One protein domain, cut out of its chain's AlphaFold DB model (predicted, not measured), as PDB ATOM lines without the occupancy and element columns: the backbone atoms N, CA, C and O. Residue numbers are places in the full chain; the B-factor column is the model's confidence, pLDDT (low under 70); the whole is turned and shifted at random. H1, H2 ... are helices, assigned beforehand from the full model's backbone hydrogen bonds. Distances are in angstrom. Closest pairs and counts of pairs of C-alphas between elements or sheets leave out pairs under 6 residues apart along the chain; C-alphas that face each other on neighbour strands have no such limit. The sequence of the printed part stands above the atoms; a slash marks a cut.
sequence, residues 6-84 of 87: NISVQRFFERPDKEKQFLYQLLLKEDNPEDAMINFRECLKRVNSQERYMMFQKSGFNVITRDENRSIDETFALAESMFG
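Overview. This is residues 6 to 84 of the 87 residues of an uncharacterized protein of human gut metagenome (UniProt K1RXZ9). The helices form an open, loose arch: H2 and H3 make a V at one end of the longest axis, short H1 packs on H3 at the mouth of the V, and H4 follows H3 along the top of the arch. From H4 a long loop, residues 58 to 71, folds back toward H5, which makes the far side of the arch and touches no other helix. The printed part has 79 residues with five named helices, H1 to H5 in order along the chain, and no named strand; the class is all helix. The whole is loose, with a radius of gyration of the C-alphas of 16.8 A, and its C-alphas span 55 by 26 by 19 A.

Along the chain. The printed part begins with H1, residues 6 to 10, whose C-alpha 6 is at (-3.660, 36.868, 6.162). After a short link of 7 residues comes H2, residues 18 to 27, 14.4 A from first to last C-alpha. A tight link of 5 residues leads to H3, residues 33 to 47, the longest helix at 21.1 A; its C-alpha 33 is at (12.136, 42.793, 19.308). Two residues, a tight link, separate it from H4, residues 50 to 57, 10.2 A long. H5, residues 72 to 82, is 15.4 A long and ends with C-alpha 82 at (-20.418, 46.578, -11.354).

Arrangement. H1 and H3 touch, and H3 does so with residues 41 to 45 alone; the closest C-alphas are those of Val 9 and Leu 44, 5.6 A apart. H2 and H3 only just touch, with 3 pairs of C-alphas within 8 A, and touch only at the corner by their link. Their closest C-alphas are those of Leu 27 and Pro 33, 5.7 A apart, and H3 touches H2 with residues 33 to 37 alone. The two helices run opposite ways at a steep tilt of 51 degrees. H3 and H4 meet only through their link. H4 and H5 are apart, and H5 is also apart from H1, H2 and H3. In H1, H2, H3, H4 and H5 every O i to N i+4 pair is within hydrogen-bond range.

Size, cuts and confidence. The two C-alphas farthest apart are those of Asp 31 and Gly 84, at 54.8 A, and the outline is a rod. The link from H4 to H5, 14 residues, is long. Residues 51 to 56, which belong to H4, stand free, as do residues 68 to 74, of which 72 to 74 belong to H5. The printed part has no cut. The mean pLDDT of the printed part is 94.3, and no printed residue is under 70.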
ATOM      1  N   ASN A   6      -4.981  37.391   5.828       88.62
ATOM      2  CA  ASN A   6      -3.660  36.868   6.162       88.62
ATOM      3  C   ASN A   6      -2.546  37.565   5.382       88.62
ATOM      4  O   ASN A   6      -1.457  37.762   5.925       88.62
ATOM      5  N   ILE A   7      -2.819  38.004   4.148       87.88
ATOM      6  CA  ILE A   7      -1.850  38.737   3.320       87.88
ATOM      7  C   ILE A   7      -1.413  40.013   4.045       87.88
ATOM      8  O   ILE A   7      -0.218  40.301   4.126       87.88
ATOM      9  N   SER A   8      -2.364  40.753   4.622       85.31
ATOM     10  CA  SER A   8      -2.084  41.990   5.361       85.31
ATOM     11  C   SER A   8      -1.272  41.755   6.634       85.31
ATOM     12  O   SER A   8      -0.530  42.647   7.033       85.31
ATOM     13  N   VAL A   9      -1.393  40.583   7.265       90.25
ATOM     14  CA  VAL A   9      -0.657  40.229   8.491       90.25
ATOM     15  C   VAL A   9       0.763  39.768   8.168       90.25
ATOM     16  O   VAL A   9       1.720  40.223   8.791       90.25
ATOM     17  N   GLN A  10       0.907  38.866   7.196       89.88
ATOM     18  CA  GLN A  10       2.190  38.238   6.875       89.88
ATOM     19  C   GLN A  10       3.123  39.204   6.147       89.88
ATOM     20  O   GLN A  10       4.300  39.301   6.486       89.88
ATOM     21  N   ARG A  11       2.581  39.974   5.199       90.44
ATOM     22  CA  ARG A  11       3.381  40.787   4.274       90.44
ATOM     23  C   ARG A  11       3.487  42.254   4.681       90.44
ATOM     24  O   ARG A  11       4.004  43.058   3.913       90.44
ATOM     25  N   PHE A  12       2.998  42.635   5.867       92.69
ATOM     26  CA  PHE A  12       2.956  44.039   6.299       92.69
ATOM     27  C   PHE A  12       4.327  44.724   6.184       92.69
ATOM     28  O   PHE A  12       4.433  45.786   5.575       92.69
ATOM     29  N   PHE A  13       5.377  44.081   6.701       91.62
ATOM     30  CA  PHE A  13       6.742  44.617   6.707       91.62
ATOM     31  C   PHE A  13       7.574  44.254   5.467       91.62
ATOM     32  O   PHE A  13       8.659  44.794   5.290       91.62
ATOM     33  N   GLU A  14       7.064  43.403   4.572       91.31
ATOM     34  CA  GLU A  14       7.695  43.135   3.265       91.31
ATOM     35  C   GLU A  14       7.482  44.290   2.279       91.31
ATOM     36  O   GLU A  14       8.144  44.389   1.246       91.31
ATOM     37  N   ARG A  15       6.517  45.165   2.570       87.38
ATOM     38  CA  ARG A  15       6.165  46.272   1.690       87.38
ATOM     39  C   ARG A  15       7.193  47.403   1.798       87.38
ATOM     40  O   ARG A  15       7.530  47.807   2.912       87.38
ATOM     41  N   PRO A  16       7.607  48.012   0.673       92.06
ATOM     42  CA  PRO A  16       8.602  49.086   0.663       92.06
ATOM     43  C   PRO A  16       8.056  50.448   1.139       92.06
ATOM     44  O   PRO A  16       8.744  51.460   1.023       92.06
ATOM     45  N   ASP A  17       6.820  50.514   1.648       95.31
ATOM     46  CA  ASP A  17       6.226  51.773   2.105       95.31
ATOM     47  C   ASP A  17       7.033  52.356   3.277       95.31
ATOM     48  O   ASP A  17       7.232  51.686   4.294       95.31
ATOM     49  N   LYS A  18       7.423  53.634   3.174       95.31
ATOM     50  CA  LYS A  18       8.246  54.327   4.184       95.31
ATOM     51  C   LYS A  18       7.679  54.209   5.600       95.31
ATOM     52  O   LYS A  18       8.425  53.961   6.537       95.31
ATOM     53  N   GLU A  19       6.365  54.339   5.751       95.31
ATOM     54  CA  GLU A  19       5.681  54.255   7.048       95.31
ATOM     55  C   GLU A  19       5.783  52.859   7.678       95.31
ATOM     56  O   GLU A  19       6.011  52.734   8.879       95.31
ATOM     57  N   LYS A  20       5.666  51.792   6.876       94.25
ATOM     58  CA  LYS A  20       5.759  50.415   7.388       94.25
ATOM     59  C   LYS A  20       7.194  50.055   7.737       94.25
ATOM     60  O   LYS A  20       7.421  49.422   8.763       94.25
ATOM     61  N   GLN A  21       8.152  50.518   6.934       95.56
ATOM     62  CA  GLN A  21       9.576  50.365   7.234       95.56
ATOM     63  C   GLN A  21       9.988  51.165   8.477       95.56
ATOM     64  O   GLN A  21      10.776  50.676   9.281       95.56
ATOM     65  N   PHE A  22       9.407  52.346   8.698       96.44
ATOM     66  CA  PHE A  22       9.605  53.102   9.933       96.44
ATOM     67  C   PHE A  22       9.108  52.328  11.164       96.44
ATOM     68  O   PHE A  22       9.860  52.159  12.121       96.44
ATOM     69  N   LEU A  23       7.882  51.793  11.125       96.44
ATOM     70  CA  LEU A  23       7.347  50.962  12.212       96.44
ATOM     71  C   LEU A  23       8.199  49.708  12.449       96.44
ATOM     72  O   LEU A  23       8.474  49.368  13.597       96.44
ATOM     73  N   TYR A  24       8.666  49.057  11.380       95.75
ATOM     74  CA  TYR A  24       9.572  47.912  11.475       95.75
ATOM     75  C   TYR A  24      10.857  48.266  12.234       95.75
ATOM     76  O   TYR A  24      11.245  47.568  13.167       95.75
ATOM     77  N   GLN A  25      11.480  49.394  11.883       96.12
ATOM     78  CA  GLN A  25      12.691  49.878  12.545       96.12
ATOM     79  C   GLN A  25      12.471  50.245  14.015       96.12
ATOM     80  O   GLN A  25      13.407  50.114  14.798       96.12
ATOM     81  N   LEU A  26      11.282  50.723  14.394       97.56
ATOM     82  CA  LEU A  26      10.955  50.974  15.799       97.56
ATOM     83  C   LEU A  26      10.843  49.668  16.586       97.56
ATOM     84  O   LEU A  26      11.475  49.547  17.626       97.56
ATOM     85  N   LEU A  27      10.128  48.673  16.055       97.12
ATOM     86  CA  LEU A  27       9.977  47.369  16.712       97.12
ATOM     87  C   LEU A  27      11.325  46.665  16.923       97.12
ATOM     88  O   LEU A  27      11.523  46.013  17.941       97.12
ATOM     89  N   LEU A  28      12.272  46.828  15.992       96.62
ATOM     90  CA  LEU A  28      13.628  46.284  16.126       96.62
ATOM     91  C   LEU A  28      14.484  46.969  17.207       96.62
ATOM     92  O   LEU A  28      15.542  46.444  17.546       96.62
ATOM     93  N   LYS A  29      14.066  48.134  17.714       97.62
ATOM     94  CA  LYS A  29      14.772  48.887  18.766       97.62
ATOM     95  C   LYS A  29      14.226  48.628  20.170       97.62
ATOM     96  O   LYS A  29      14.793  49.162  21.117       97.62
ATOM     97  N   GLU A  30      13.135  47.877  20.295       97.81
ATOM     98  CA  GLU A  30      12.566  47.493  21.589       97.81
ATOM     99  C   GLU A  30      13.512  46.563  22.358       97.81
ATOM    100  O   GLU A  30      14.334  45.867  21.760       97.81
ATOM    101  N   ASP A  31      13.355  46.502  23.683       97.50
ATOM    102  CA  ASP A  31      14.175  45.637  24.544       97.50
ATOM    103  C   ASP A  31      14.042  44.147  24.170       97.50
ATOM    104  O   ASP A  31      15.009  43.391  24.253       97.50
ATOM    105  N   ASN A  32      12.849  43.731  23.719       97.69
ATOM    106  CA  ASN A  32      12.601  42.415  23.128       97.69
ATOM    107  C   ASN A  32      11.904  42.544  21.755       97.69
ATOM    108  O   ASN A  32      10.669  42.566  21.679       97.69
ATOM    109  N   PRO A  33      12.678  42.614  20.654       97.00
ATOM    110  CA  PRO A  33      12.136  42.793  19.308       97.00
ATOM    111  C   PRO A  33      11.224  41.661  18.825       97.00
ATOM    112  O   PRO A  33      10.294  41.906  18.055       97.00
ATOM    113  N   GLU A  34      11.480  40.420  19.250       96.06
ATOM    114  CA  GLU A  34      10.682  39.263  18.831       96.06
ATOM    115  C   GLU A  34       9.271  39.334  19.424       96.06
ATOM    116  O   GLU A  34       8.286  39.253  18.681       96.06
ATOM    117  N   ASP A  35       9.169  39.588  20.730       97.81
ATOM    118  CA  ASP A  35       7.885  39.754  21.419       97.81
ATOM    119  C   ASP A  35       7.118  40.970  20.886       97.81
ATOM    120  O   ASP A  35       5.909  40.890  20.637       97.81
ATOM    121  N   ALA A  36       7.814  42.086  20.635       97.31
ATOM    122  CA  ALA A  36       7.217  43.280  20.040       97.31
ATOM    123  C   ALA A  36       6.631  42.987  18.646       97.31
ATOM    124  O   ALA A  36       5.507  43.396  18.334       97.31
ATOM    125  N   MET A  37       7.354  42.222  17.821       95.81
ATOM    126  CA  MET A  37       6.903  41.807  16.491       95.81
ATOM    127  C   MET A  37       5.685  40.879  16.553       95.81
ATOM    128  O   MET A  37       4.741  41.040  15.771       95.81
ATOM    129  N   ILE A  38       5.686  39.911  17.475       96.12
ATOM    130  CA  ILE A  38       4.556  39.000  17.699       96.12
ATOM    131  C   ILE A  38       3.325  39.800  18.127       96.12
ATOM    132  O   ILE A  38       2.269  39.671  17.502       96.12
ATOM    133  N   ASN A  39       3.468  40.682  19.116       96.75
ATOM    134  CA  ASN A  39       2.379  41.526  19.601       96.75
ATOM    135  C   ASN A  39       1.806  42.416  18.482       96.75
ATOM    136  O   ASN A  39       0.592  42.468  18.281       96.75
ATOM    137  N   PHE A  40       2.668  43.047  17.676       96.44
ATOM    138  CA  PHE A  40       2.219  43.857  16.543       96.44
ATOM    139  C   PHE A  40       1.425  43.027  15.520       96.44
ATOM    140  O   PHE A  40       0.385  43.468  15.022       96.44
ATOM    141  N   ARG A  41       1.868  41.798  15.221       94.69
ATOM    142  CA  ARG A  41       1.130  40.881  14.336       94.69
ATOM    143  C   ARG A  41      -0.222  40.474  14.919       94.69
ATOM    144  O   ARG A  41      -1.185  40.392  14.159       94.69
ATOM    145  N   GLU A  42      -0.333  40.268  16.228       95.81
ATOM    146  CA  GLU A  42      -1.627  40.016  16.880       95.81
ATOM    147  C   GLU A  42      -2.570  41.221  16.757       95.81
ATOM    148  O   GLU A  42      -3.752  41.059  16.433       95.81
ATOM    149  N   CYS A  43      -2.050  42.447  16.886       95.75
ATOM    150  CA  CYS A  43      -2.822  43.649  16.574       95.75
ATOM    151  C   CYS A  43      -3.307  43.644  15.114       95.75
ATOM    152  O   CYS A  43      -4.493  43.881  14.870       95.75
ATOM    153  N   LEU A  44      -2.434  43.316  14.150       94.75
ATOM    154  CA  LEU A  44      -2.806  43.218  12.733       94.75
ATOM    155  C   LEU A  44      -3.897  42.168  12.484       94.75
ATOM    156  O   LEU A  44      -4.832  42.441  11.728       94.75
ATOM    157  N   LYS A  45      -3.817  40.995  13.124       94.31
ATOM    158  CA  LYS A  45      -4.853  39.952  13.032       94.31
ATOM    159  C   LYS A  45      -6.190  40.441  13.575       94.31
ATOM    160  O   LYS A  45      -7.228  40.170  12.981       94.31
ATOM    161  N   ARG A  46      -6.174  41.187  14.683       94.69
ATOM    162  CA  ARG A  46      -7.394  41.719  15.298       94.69
ATOM    163  C   ARG A  46      -8.066  42.781  14.429       94.69
ATOM    164  O   ARG A  46      -9.285  42.758  14.288       94.69
ATOM    165  N   VAL A  47      -7.300  43.705  13.848       93.44
ATOM    166  CA  VAL A  47      -7.872  44.755  12.981       93.44
ATOM    167  C   VAL A  47      -8.318  44.205  11.626       93.44
ATOM    168  O   VAL A  47      -9.325  44.665  11.093       93.44
ATOM    169  N   ASN A  48      -7.627  43.186  11.109       92.88
ATOM    170  CA  ASN A  48      -8.011  42.456   9.899       92.88
ATOM    171  C   ASN A  48      -8.826  41.192  10.228       92.88
ATOM    172  O   ASN A  48      -8.785  40.230   9.472       92.88
ATOM    173  N   SER A  49      -9.540  41.140  11.355       93.31
ATOM    174  CA  SER A  49     -10.255  39.920  11.739       93.31
ATOM    175  C   SER A  49     -11.285  39.508  10.685       93.31
ATOM    176  O   SER A  49     -11.813  40.342   9.943       93.31
ATOM    177  N   GLN A  50     -11.635  38.218  10.661       93.12
ATOM    178  CA  GLN A  50     -12.679  37.721   9.765       93.12
ATOM    179  C   GLN A  50     -13.991  38.500   9.943       93.12
ATOM    180  O   GLN A  50     -14.657  38.817   8.968       93.12
ATOM    181  N   GLU A  51     -14.344  38.875  11.172       94.94
ATOM    182  CA  GLU A  51     -15.523  39.696  11.455       94.94
ATOM    183  C   GLU A  51     -15.476  41.054  10.732       94.94
ATOM    184  O   GLU A  51     -16.433  41.426  10.049       94.94
ATOM    185  N   ARG A  52     -14.343  41.767  10.809       94.31
ATOM    186  CA  ARG A  52     -14.140  43.040  10.095       94.31
ATOM    187  C   ARG A  52     -14.176  42.848   8.582       94.31
ATOM    188  O   ARG A  52     -14.793  43.653   7.887       94.31
ATOM    189  N   TYR A  53     -13.573  41.774   8.078       94.81
ATOM    190  CA  TYR A  53     -13.625  41.419   6.661       94.81
ATOM    191  C   TYR A  53     -15.071  41.214   6.186       94.81
ATOM    192  O   TYR A  53     -15.507  41.837   5.216       94.81
ATOM    193  N   MET A  54     -15.844  40.395   6.910       95.31
ATOM    194  CA  MET A  54     -17.240  40.106   6.580       95.31
ATOM    195  C   MET A  54     -18.117  41.356   6.660       95.31
ATOM    196  O   MET A  54     -19.023  41.501   5.843       95.31
ATOM    197  N   MET A  55     -17.848  42.266   7.602       96.06
ATOM    198  CA  MET A  55     -18.549  43.548   7.712       96.06
ATOM    199  C   MET A  55     -18.425  44.367   6.419       96.06
ATOM    200  O   MET A  55     -19.425  44.878   5.921       96.06
ATOM    201  N   PHE A  56     -17.225  44.452   5.833       94.88
ATOM    202  CA  PHE A  56     -17.039  45.131   4.548       94.88
ATOM    203  C   PHE A  56     -17.646  44.349   3.386       94.88
ATOM    204  O   PHE A  56     -18.322  44.941   2.544       94.88
ATOM    205  N   GLN A  57     -17.455  43.029   3.351       95.12
ATOM    206  CA  GLN A  57     -17.998  42.178   2.290       95.12
ATOM    207  C   GLN A  57     -19.533  42.247   2.226       95.12
ATOM    208  O   GLN A  57     -20.108  42.187   1.145       95.12
ATOM    209  N   LYS A  58     -20.192  42.398   3.379       96.00
ATOM    210  CA  LYS A  58     -21.655  42.471   3.521       96.00
ATOM    211  C   LYS A  58     -22.180  43.902   3.678       96.00
ATOM    212  O   LYS A  58     -23.309  44.090   4.116       96.00
ATOM    213  N   SER A  59     -21.383  44.909   3.327       95.81
ATOM    214  CA  SER A  59     -21.737  46.323   3.519       95.81
ATOM    215  C   SER A  59     -22.851  46.838   2.597       95.81
ATOM    216  O   SER A  59     -23.322  47.954   2.786       95.81
ATOM    217  N   GLY A  60     -23.261  46.055   1.593       94.69
ATOM    218  CA  GLY A  60     -24.219  46.474   0.565       94.69
ATOM    219  C   GLY A  60     -23.593  47.270  -0.585       94.69
ATOM    220  O   GLY A  60     -24.268  47.533  -1.574       94.69
ATOM    221  N   PHE A  61     -22.305  47.614  -0.498       93.94
ATOM    222  CA  PHE A  61     -21.547  48.175  -1.615       93.94
ATOM    223  C   PHE A  61     -21.034  47.080  -2.557       93.94
ATOM    224  O   PHE A  61     -20.836  45.932  -2.158       93.94
ATOM    225  N   ASN A  62     -20.730  47.468  -3.797       94.44
ATOM    226  CA  ASN A  62     -19.983  46.624  -4.724       94.44
ATOM    227  C   ASN A  62     -18.558  46.412  -4.197       94.44
ATOM    228  O   ASN A  62     -17.758  47.347  -4.110       94.44
ATOM    229  N   VAL A  63     -18.235  45.169  -3.841       94.62
ATOM    230  CA  VAL A  63     -16.919  44.793  -3.326       94.62
ATOM    231  C   VAL A  63     -16.216  43.892  -4.330       94.62
ATOM    232  O   VAL A  63     -16.629  42.764  -4.573       94.62
ATOM    233  N   ILE A  64     -15.098  44.377  -4.865       94.69
ATOM    234  CA  ILE A  64     -14.165  43.564  -5.646       94.69
ATOM    235  C   ILE A  64     -13.193  42.882  -4.683       94.69
ATOM    236  O   ILE A  64     -12.576  43.553  -3.849       94.69
ATOM    237  N   THR A  65     -13.033  41.569  -4.809       93.06
ATOM    238  CA  THR A  65     -11.965  40.827  -4.130       93.06
ATOM    239  C   THR A  65     -10.722  40.815  -5.012       93.06
ATOM    240  O   THR A  65     -10.802  40.572  -6.223       93.06
ATOM    241  N   ARG A  66      -9.581  41.110  -4.392       90.00
ATOM    242  CA  ARG A  66      -8.254  41.043  -4.987       90.00
ATOM    243  C   ARG A  66      -7.943  39.602  -5.366       90.00
ATOM    244  O   ARG A  66      -8.190  38.683  -4.590       90.00
ATOM    245  N   ASP A  67      -7.381  39.448  -6.549       90.88
ATOM    246  CA  ASP A  67      -7.026  38.177  -7.157       90.88
ATOM    247  C   ASP A  67      -5.652  38.362  -7.800       90.88
ATOM    248  O   ASP A  67      -5.510  39.183  -8.701       90.88
ATOM    249  N   GLU A  68      -4.630  37.673  -7.285       87.88
ATOM    250  CA  GLU A  68      -3.248  37.817  -7.776       87.88
ATOM    251  C   GLU A  68      -3.075  37.290  -9.208       87.88
ATOM    252  O   GLU A  68      -2.070  37.594  -9.845       87.88
ATOM    253  N   ASN A  69      -4.042  36.525  -9.724       93.50
ATOM    254  CA  ASN A  69      -4.026  36.032 -11.099       93.50
ATOM    255  C   ASN A  69      -4.742  36.978 -12.070       93.50
ATOM    256  O   ASN A  69      -4.708  36.739 -13.275       93.50
ATOM    257  N   ARG A  70      -5.398  38.030 -11.561       93.88
ATOM    258  CA  ARG A  70      -6.146  38.991 -12.370       93.88
ATOM    259  C   ARG A  70      -5.269  40.181 -12.733       93.88
ATOM    260  O   ARG A  70      -4.698  40.847 -11.868       93.88
ATOM    261  N   SER A  71      -5.209  40.481 -14.022       95.44
ATOM    262  CA  SER A  71      -4.574  41.688 -14.543       95.44
ATOM    263  C   SER A  71      -5.321  42.961 -14.123       95.44
ATOM    264  O   SER A  71      -6.448  42.946 -13.610       95.44
ATOM    265  N   ILE A  72      -4.675  44.106 -14.351       93.62
ATOM    266  CA  ILE A  72      -5.281  45.418 -14.101       93.62
ATOM    267  C   ILE A  72      -6.510  45.607 -14.996       93.62
ATOM    268  O   ILE A  72      -7.558  45.999 -14.487       93.62
ATOM    269  N   ASP A  73      -6.408  45.262 -16.280       95.56
ATOM    270  CA  ASP A  73      -7.489  45.442 -17.257       95.56
ATOM    271  C   ASP A  73      -8.713  44.582 -16.919       95.56
ATOM    272  O   ASP A  73      -9.840  45.072 -16.919       95.56
ATOM    273  N   GLU A  74      -8.511  43.325 -16.518       95.62
ATOM    274  CA  GLU A  74      -9.605  42.458 -16.057       95.62
ATOM    275  C   GLU A  74     -10.252  42.984 -14.767       95.62
ATOM    276  O   GLU A  74     -11.468  42.892 -14.583       95.62
ATOM    277  N   THR A  75      -9.457  43.555 -13.856       94.75
ATOM    278  CA  THR A  75      -9.990  44.202 -12.647       94.75
ATOM    279  C   THR A  75     -10.805  45.445 -13.003       94.75
ATOM    280  O   THR A  75     -11.839  45.698 -12.380       94.75
ATOM    281  N   PHE A  76     -10.362  46.204 -14.004       94.06
ATOM    282  CA  PHE A  76     -11.055  47.392 -14.481       94.06
ATOM    283  C   PHE A  76     -12.391  47.032 -15.136       94.06
ATOM    284  O   PHE A  76     -13.415  47.585 -14.744       94.06
ATOM    285  N   ALA A  77     -12.414  46.010 -15.995       95.00
ATOM    286  CA  ALA A  77     -13.638  45.503 -16.618       95.00
ATOM    287  C   ALA A  77     -14.678  45.027 -15.583       95.00
ATOM    288  O   ALA A  77     -15.880  45.254 -15.734       95.00
ATOM    289  N   LEU A  78     -14.239  44.405 -14.479       95.00
ATOM    290  CA  LEU A  78     -15.136  44.059 -13.368       95.00
ATOM    291  C   LEU A  78     -15.742  45.300 -12.710       95.00
ATOM    292  O   LEU A  78     -16.934  45.303 -12.402       95.00
ATOM    293  N   ALA A  79     -14.934  46.336 -12.482       94.31
ATOM    294  CA  ALA A  79     -15.421  47.586 -11.917       94.31
ATOM    295  C   ALA A  79     -16.433  48.252 -12.859       94.31
ATOM    296  O   ALA A  79     -17.528  48.593 -12.415       94.31
ATOM    297  N   GLU A  80     -16.119  48.366 -14.152       95.50
ATOM    298  CA  GLU A  80     -17.035  48.904 -15.166       95.50
ATOM    299  C   GLU A  80     -18.374  48.166 -15.152       95.50
ATOM    300  O   GLU A  80     -19.429  48.800 -15.078       95.50
ATOM    301  N   SER A  81     -18.336  46.834 -15.096       94.69
ATOM    302  CA  SER A  81     -19.535  46.000 -15.054       94.69
ATOM    303  C   SER A  81     -20.372  46.233 -13.798       94.69
ATOM    304  O   SER A  81     -21.584  46.437 -13.888       94.69
ATOM    305  N   MET A  82     -19.736  46.300 -12.625       94.12
ATOM    306  CA  MET A  82     -20.418  46.578 -11.354       94.12
ATOM    307  C   MET A  82     -21.081  47.962 -11.309       94.12
ATOM    308  O   MET A  82     -22.060  48.144 -10.583       94.12
ATOM    309  N   PHE A  83     -20.559  48.932 -12.063       92.88
ATOM    310  CA  PHE A  83     -21.094  50.295 -12.137       92.88
ATOM    311  C   PHE A  83     -21.954  50.559 -13.384       92.88
ATOM    312  O   PHE A  83     -22.412  51.685 -13.567       92.88
ATOM    313  N   GLY A  84     -22.206  49.549 -14.225       94.12
ATOM    314  CA  GLY A  84     -23.015  49.702 -15.440       94.12
ATOM    315  C   GLY A  84     -22.362  50.589 -16.507       94.12
ATOM    316  O   GLY A  84     -23.059  51.283 -17.242       94.12
TER     317      GLY A  84